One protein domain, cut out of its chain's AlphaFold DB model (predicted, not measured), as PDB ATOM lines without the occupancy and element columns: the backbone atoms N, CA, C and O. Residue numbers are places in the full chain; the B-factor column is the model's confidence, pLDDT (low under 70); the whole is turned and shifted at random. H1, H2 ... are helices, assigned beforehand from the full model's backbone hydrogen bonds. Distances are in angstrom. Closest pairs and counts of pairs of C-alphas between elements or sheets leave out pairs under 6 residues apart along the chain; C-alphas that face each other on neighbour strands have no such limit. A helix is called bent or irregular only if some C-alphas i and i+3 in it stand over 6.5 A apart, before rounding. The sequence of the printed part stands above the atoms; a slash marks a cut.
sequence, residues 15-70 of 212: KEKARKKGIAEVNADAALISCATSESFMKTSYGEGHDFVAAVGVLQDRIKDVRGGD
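Overview. This is residues 15 to 70 of the 212 residues of an uncharacterized protein of Candidimonas sp (UniProt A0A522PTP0). The long, kinked helix H2 and the helix H3 after it fold back on each other at a steep tilt and meet through residues 31 to 39 of H2, while H1 sticks out from this pair as a free arm. The last part of H2, residues 43 to 49, and residues 64 to 69 at the far end of H3 also stick out, in a flat outline of 36 by 34 by 14 A. The printed part has 56 residues with three named helices in the order H1, H2, H3, no named strand, and the class all helix. It is loose, with a radius of gyration of the C-alphas of 13.5 A.

Arrangement. H2, residues 30 to 49, has a kink of 97 degrees near residue 43. It is irregular, with C-alphas 45 and 48 9.7 A apart, and its line is a rough one. With residues 31 to 39 alone it touches H3, residues 52 to 67; the closest C-alphas, of Ala 31 and Val 56, are 5.6 A apart. Their lines stand at a steep tilt of 45 degrees, opposite ways. H1, residues 15 to 26, is close to H2 but not clearly touching: the closest C-alphas, of Val 26 and Leu 32, are 6.3 A apart, and the lines are about perpendicular at 80 degrees. H1 and H3 are apart. Every O i to N i+4 pair is within hydrogen-bond range in H1 and H3, and 10 of 16 are in H2.

Along the chain. H2 measures 22.8 A from C-alpha 30 to C-alpha 49 and begins at (127.279, 155.022, 173.878). H3 measures 22.6 A and ends with C-alpha 67 at (129.140, 167.573, 177.416). H1 measures 16.3 A and begins with C-alpha 15 at (107.783, 144.999, 162.852).

Size, cuts and confidence. The two C-alphas farthest apart, of Lys 15 and Asp 70, are 40.4 A apart. The printed part has no cut, and the links H1 to H2 and H2 to H3 are tight. The mean pLDDT of the printed part is 79.9; residues 15, 42 and 44 to 50 are under 70.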
ATOM      1  N   LYS A  15     107.328 145.284 161.478       69.88
ATOM      2  CA  LYS A  15     107.783 144.999 162.852       69.88
ATOM      3  C   LYS A  15     109.230 144.523 162.874       69.88
ATOM      4  O   LYS A  15     109.978 144.878 163.782       69.88
ATOM      5  N   GLU A  16     109.656 143.747 161.880       72.50
ATOM      6  CA  GLU A  16     111.048 143.306 161.771       72.50
ATOM      7  C   GLU A  16     111.992 144.478 161.474       72.50
ATOM      8  O   GLU A  16     113.057 144.584 162.088       72.50
ATOM      9  N   LYS A  17     111.592 145.393 160.585       71.69
ATOM     10  CA  LYS A  17     112.348 146.614 160.276       71.69
ATOM     11  C   LYS A  17     112.403 147.561 161.476       71.69
ATOM     12  O   LYS A  17     113.482 148.065 161.783       71.69
ATOM     13  N   ALA A  18     111.293 147.744 162.192       71.25
ATOM     14  CA  ALA A  18     111.251 148.514 163.434       71.25
ATOM     15  C   ALA A  18     112.152 147.896 164.517       71.25
ATOM     16  O   ALA A  18     112.925 148.610 165.151       71.25
ATOM     17  N   ARG A  19     112.144 146.563 164.667       72.44
ATOM     18  CA  ARG A  19     113.029 145.855 165.607       72.44
ATOM     19  C   ARG A  19     114.503 146.013 165.237       72.44
ATOM     20  O   ARG A  19     115.323 146.280 166.106       72.44
ATOM     21  N   LYS A  20     114.845 145.876 163.951       77.25
ATOM     22  CA  LYS A  20     116.214 146.086 163.445       77.25
ATOM     23  C   LYS A  20     116.687 147.523 163.669       77.25
ATOM     24  O   LYS A  20     117.825 147.714 164.082       77.25
ATOM     25  N   LYS A  21     115.815 148.510 163.442       77.31
ATOM     26  CA  LYS A  21     116.106 149.923 163.713       77.31
ATOM     27  C   LYS A  21     116.320 150.176 165.209       77.31
ATOM     28  O   LYS A  21     117.324 150.776 165.561       77.31
ATOM     29  N   GLY A  22     115.459 149.636 166.073       72.88
ATOM     30  CA  GLY A  22     115.624 149.752 167.526       72.88
ATOM     31  C   GLY A  22     116.929 149.123 168.028       72.88
ATOM     32  O   GLY A  22     117.634 149.729 168.822       72.88
ATOM     33  N   ILE A  23     117.314 147.952 167.506       73.81
ATOM     34  CA  ILE A  23     118.609 147.330 167.833       73.81
ATOM     35  C   ILE A  23     119.783 148.203 167.356       73.81
ATOM     36  O   ILE A  23     120.783 148.320 168.056       73.81
ATOM     37  N   ALA A  24     119.674 148.830 166.181       73.12
ATOM     38  CA  ALA A  24     120.710 149.727 165.672       73.12
ATOM     39  C   ALA A  24     120.843 151.009 166.511       73.12
ATOM     40  O   ALA A  24     121.960 151.454 166.743       73.12
ATOM     41  N   GLU A  25     119.733 151.572 166.992       73.12
ATOM     42  CA  GLU A  25     119.732 152.737 167.888       73.12
ATOM     43  C   GLU A  25     120.334 152.394 169.257       73.12
ATOM     44  O   GLU A  25     121.174 153.137 169.760       73.12
ATOM     45  N   VAL A  26     120.008 151.222 169.813       73.06
ATOM     46  CA  VAL A  26     120.643 150.704 171.040       73.06
ATOM     47  C   VAL A  26     122.151 150.514 170.850       73.06
ATOM     48  O   VAL A  26     122.928 150.853 171.736       73.06
ATOM     49  N   ASN A  27     122.576 150.039 169.676       75.56
ATOM     50  CA  ASN A  27     123.987 149.910 169.301       75.56
ATOM     51  C   ASN A  27     124.639 151.230 168.850       75.56
ATOM     52  O   ASN A  27     125.802 151.225 168.451       75.56
ATOM     53  N   ALA A  28     123.919 152.347 168.842       79.88
ATOM     54  CA  ALA A  28     124.492 153.664 168.575       79.88
ATOM     55  C   ALA A  28     124.608 154.493 169.860       79.88
ATOM     56  O   ALA A  28     125.442 155.397 169.940       79.88
ATOM     57  N   ASP A  29     123.794 154.187 170.870       83.94
ATOM     58  CA  ASP A  29     123.873 154.824 172.175       83.94
ATOM     59  C   ASP A  29     125.117 154.341 172.938       83.94
ATOM     60  O   ASP A  29     125.285 153.162 173.266       83.94
ATOM     61  N   ALA A  30     126.012 155.292 173.215       83.75
ATOM     62  CA  ALA A  30     127.279 155.022 173.878       83.75
ATOM     63  C   ALA A  30     127.092 154.429 175.283       83.75
ATOM     64  O   ALA A  30     127.859 153.554 175.676       83.75
ATOM     65  N   ALA A  31     126.073 154.863 176.033       84.69
ATOM     66  CA  ALA A  31     125.854 154.378 177.388       84.69
ATOM     67  C   ALA A  31     125.344 152.933 177.386       84.69
ATOM     68  O   ALA A  31     125.844 152.103 178.146       84.69
ATOM     69  N   LEU A  32     124.406 152.608 176.493       84.31
ATOM     70  CA  LEU A  32     123.845 151.260 176.383       84.31
ATOM     71  C   LEU A  32     124.907 150.216 176.025       84.31
ATOM     72  O   LEU A  32     124.997 149.186 176.695       84.31
ATOM     73  N   ILE A  33     125.750 150.482 175.024       84.88
ATOM     74  CA  ILE A  33     126.802 149.533 174.624       84.88
ATOM     75  C   ILE A  33     127.873 149.397 175.706       84.88
ATOM     76  O   ILE A  33     128.316 148.283 176.011       84.88
ATOM     77  N   SER A  34     128.308 150.513 176.298       84.44
ATOM     78  CA  SER A  34     129.311 150.488 177.364       84.44
ATOM     79  C   SER A  34     128.811 149.722 178.588       84.44
ATOM     80  O   SER A  34     129.553 148.909 179.139       84.44
ATOM     81  N   CYS A  35     127.549 149.899 178.984       84.12
ATOM     82  CA  CYS A  35     126.961 149.117 180.067       84.12
ATOM     83  C   CYS A  35     126.793 147.641 179.683       84.12
ATOM     84  O   CYS A  35     127.117 146.782 180.495       84.12
ATOM     85  N   ALA A  36     126.366 147.324 178.457       82.75
ATOM     86  CA  ALA A  36     126.167 145.935 178.022       82.75
ATOM     87  C   ALA A  36     127.481 145.138 177.987       82.75
ATOM     88  O   ALA A  36     127.543 143.983 178.405       82.75
ATOM     89  N   THR A  37     128.563 145.771 177.532       81.31
ATOM     90  CA  THR A  37     129.901 145.158 177.548       81.31
ATOM     91  C   THR A  37     130.446 145.022 178.970       81.31
ATOM     92  O   THR A  37     131.031 143.992 179.309       81.31
ATOM     93  N   SER A  38     130.197 146.015 179.826       79.88
ATOM     94  CA  SER A  38     130.619 145.995 181.232       79.88
ATOM     95  C   SER A  38     129.824 145.002 182.080       79.88
ATOM     96  O   SER A  38     130.371 144.457 183.034       79.88
ATOM     97  N   GLU A  39     128.575 144.694 181.719       80.00
ATOM     98  CA  GLU A  39     127.695 143.783 182.461       80.00
ATOM     99  C   GLU A  39     128.331 142.399 182.669       80.00
ATOM    100  O   GLU A  39     128.223 141.819 183.748       80.00
ATOM    101  N   SER A  40     129.068 141.892 181.674       77.94
ATOM    102  CA  SER A  40     129.775 140.604 181.775       77.94
ATOM    103  C   SER A  40     130.849 140.611 182.873       77.94
ATOM    104  O   SER A  40     131.027 139.629 183.596       77.94
ATOM    105  N   PHE A  41     131.536 141.742 183.046       71.94
ATOM    106  CA  PHE A  41     132.544 141.931 184.092       71.94
ATOM    107  C   PHE A  41     131.905 142.258 185.450       71.94
ATOM    108  O   PHE A  41     132.358 141.779 186.493       71.94
ATOM    109  N   MET A  42     130.824 143.041 185.444       68.88
ATOM    110  CA  MET A  42     130.136 143.499 186.651       68.88
ATOM    111  C   MET A  42     129.333 142.386 187.324       68.88
ATOM    112  O   MET A  42     129.375 142.293 188.549       68.88
ATOM    113  N   LYS A  43     128.696 141.483 186.563       70.12
ATOM    114  CA  LYS A  43     128.009 140.298 187.116       70.12
ATOM    115  C   LYS A  43     128.932 139.432 187.965       70.12
ATOM    116  O   LYS A  43     128.535 138.961 189.024       70.12
ATOM    117  N   THR A  44     130.181 139.280 187.530       69.88
ATOM    118  CA  THR A  44     131.200 138.513 188.263       69.88
ATOM    119  C   THR A  44     131.588 139.184 189.587       69.88
ATOM    120  O   THR A  44     131.995 138.502 190.522       69.88
ATOM    121  N   SER A  45     131.450 140.510 189.683       67.94
ATOM    122  CA  SER A  45     131.938 141.301 190.822       67.94
ATOM    123  C   SER A  45     130.845 141.682 191.832       67.94
ATOM    124  O   SER A  45     131.137 141.766 193.020       67.94
ATOM    125  N   TYR A  46     129.603 141.913 191.385       63.97
ATOM    126  CA  TYR A  46     128.528 142.504 192.205       63.97
ATOM    127  C   TYR A  46     127.319 141.581 192.460       63.97
ATOM    128  O   TYR A  46     126.398 141.971 193.177       63.97
ATOM    129  N   GLY A  47     127.310 140.351 191.930       68.06
ATOM    130  CA  GLY A  47     126.212 139.396 192.142       68.06
ATOM    131  C   GLY A  47     124.869 139.841 191.535       68.06
ATOM    132  O   GLY A  47     124.834 140.608 190.574       68.06
ATOM    133  N   GLU A  48     123.752 139.352 192.091       64.06
ATOM    134  CA  GLU A  48     122.380 139.574 191.577       64.06
ATOM    135  C   GLU A  48     121.814 140.994 191.816       64.06
ATOM    136  O   GLU A  48     120.698 141.288 191.397       64.06
ATOM    137  N   GLY A  49     122.567 141.905 192.442       65.94
ATOM    138  CA  GLY A  49     122.118 143.272 192.758       65.94
ATOM    139  C   GLY A  49     122.314 144.314 191.647       65.94
ATOM    140  O   GLY A  49     122.166 145.507 191.902       65.94
ATOM    141  N   HIS A  50     122.705 143.905 190.439       69.88
ATOM    142  CA  HIS A  50     123.054 144.827 189.356       69.88
ATOM    143  C   HIS A  50     121.831 145.231 188.511       69.88
ATOM    144  O   HIS A  50     121.394 144.475 187.641       69.88
ATOM    145  N   ASP A  51     121.327 146.451 188.705       83.31
ATOM    146  CA  ASP A  51     120.320 147.046 187.820       83.31
ATOM    147  C   ASP A  51     120.984 147.680 186.585       83.31
ATOM    148  O   ASP A  51     121.609 148.743 186.644       83.31
ATOM    149  N   PHE A  52     120.827 147.009 185.444       82.62
ATOM    150  CA  PHE A  52     121.331 147.470 184.154       82.62
ATOM    151  C   PHE A  52     120.750 148.827 183.740       82.62
ATOM    152  O   PHE A  52     121.476 149.672 183.216       82.62
ATOM    153  N   VAL A  53     119.457 149.060 183.981       84.88
ATOM    154  CA  VAL A  53     118.784 150.296 183.558       84.88
ATOM    155  C   VAL A  53     119.290 151.472 184.387       84.88
ATOM    156  O   VAL A  53     119.604 152.525 183.827       84.88
ATOM    157  N   ALA A  54     119.460 151.277 185.697       85.62
ATOM    158  CA  ALA A  54     120.072 152.280 186.564       85.62
ATOM    159  C   ALA A  54     121.519 152.596 186.144       85.62
ATOM    160  O   ALA A  54     121.900 153.766 186.090       85.62
ATOM    161  N   ALA A  55     122.317 151.581 185.786       85.00
ATOM    162  CA  ALA A  55     123.693 151.778 185.326       85.00
ATOM    163  C   ALA A  55     123.767 152.614 184.035       85.00
ATOM    164  O   ALA A  55     124.589 153.529 183.939       85.00
ATOM    165  N   VAL A  56     122.879 152.342 183.071       88.00
ATOM    166  CA  VAL A  56     122.764 153.132 181.836       88.00
ATOM    167  C   VAL A  56     122.385 154.578 182.155       88.00
ATOM    168  O   VAL A  56     123.014 155.489 181.620       88.00
ATOM    169  N   GLY A  57     121.422 154.799 183.055       89.12
ATOM    170  CA  GLY A  57     121.015 156.142 183.480       89.12
ATOM    171  C   GLY A  57     122.174 156.953 184.067       89.12
ATOM    172  O   GLY A  57     122.455 158.055 183.601       89.12
ATOM    173  N   VAL A  58     122.925 156.368 185.007       89.31
ATOM    174  CA  VAL A  58     124.099 157.021 185.616       89.31
ATOM    175  C   VAL A  58     125.164 157.356 184.570       89.31
ATOM    176  O   VAL A  58     125.778 158.423 184.623       89.31
ATOM    177  N   LEU A  59     125.404 156.461 183.606       89.31
ATOM    178  CA  LEU A  59     126.381 156.709 182.549       89.31
ATOM    179  C   LEU A  59     125.916 157.806 181.582       89.31
ATOM    180  O   LEU A  59     126.726 158.637 181.172       89.31
ATOM    181  N   GLN A  60     124.624 157.852 181.251       90.69
ATOM    182  CA  GLN A  60     124.050 158.933 180.451       90.69
ATOM    183  C   GLN A  60     124.185 160.289 181.148       90.69
ATOM    184  O   GLN A  60     124.514 161.267 180.480       90.69
ATOM    185  N   ASP A  61     123.981 160.355 182.463       91.12
ATOM    186  CA  ASP A  61     124.143 161.598 183.221       91.12
ATOM    187  C   ASP A  61     125.605 162.054 183.248       91.12
ATOM    188  O   ASP A  61     125.887 163.189 182.874       91.12
ATOM    189  N   ARG A  62     126.559 161.142 183.480       89.06
ATOM    190  CA  ARG A  62     127.994 161.464 183.347       89.06
ATOM    191  C   ARG A  62     128.356 161.975 181.950       89.06
ATOM    192  O   ARG A  62     129.145 162.903 181.818       89.06
ATOM    193  N   ILE A  63     127.787 161.387 180.893       90.25
ATOM    194  CA  ILE A  63     128.000 161.863 179.516       90.25
ATOM    195  C   ILE A  63     127.435 163.279 179.335       90.25
ATOM    196  O   ILE A  63     128.041 164.083 178.620       90.25
ATOM    197  N   LYS A  64     126.293 163.606 179.951       91.62
ATOM    198  CA  LYS A  64     125.728 164.965 179.915       91.62
ATOM    199  C   LYS A  64     126.620 165.960 180.657       91.62
ATOM    200  O   LYS A  64     126.877 167.018 180.093       91.62
ATOM    201  N   ASP A  65     127.134 165.610 181.833       91.06
ATOM    202  CA  ASP A  65     128.027 166.474 182.624       91.06
ATOM    203  C   ASP A  65     129.289 166.836 181.830       91.06
ATOM    204  O   ASP A  65     129.634 168.008 181.670       91.06
ATOM    205  N   VAL A  66     129.900 165.829 181.200       90.12
ATOM    206  CA  VAL A  66     131.084 165.985 180.343       90.12
ATOM    207  C   VAL A  66     130.781 166.852 179.122       90.12
ATOM    208  O   VAL A  66     131.582 167.712 178.753       90.12
ATOM    209  N   ARG A  67     129.604 166.686 178.501       88.69
ATOM    210  CA  ARG A  67     129.140 167.573 177.416       88.69
ATOM    211  C   ARG A  67     128.886 169.003 177.901       88.69
ATOM    212  O   ARG A  67     129.042 169.931 177.114       88.69
ATOM    213  N   GLY A  68     128.505 169.172 179.167       89.94
ATOM    214  CA  GLY A  68     128.347 170.459 179.843       89.94
ATOM    215  C   GLY A  68     129.668 171.117 180.257       89.94
ATOM    216  O   GLY A  68     129.656 172.270 180.679       89.94
ATOM    217  N   GLY A  69     130.796 170.418 180.104       87.44
ATOM    218  CA  GLY A  69     132.129 170.908 180.455       87.44
ATOM    219  C   GLY A  69     132.585 170.551 181.871       87.44
ATOM    220  O   GLY A  69     133.707 170.904 182.231       87.44
ATOM    221  N   ASP A  70     131.776 169.837 182.657       91.19
ATOM    222  CA  ASP A  70     132.211 169.316 183.953       91.19
ATOM    223  C   ASP A  70     132.998 168.012 183.764       91.19
ATOM    224  O   ASP A  70     132.457 166.957 183.428       91.19
TER     225      ASP A  70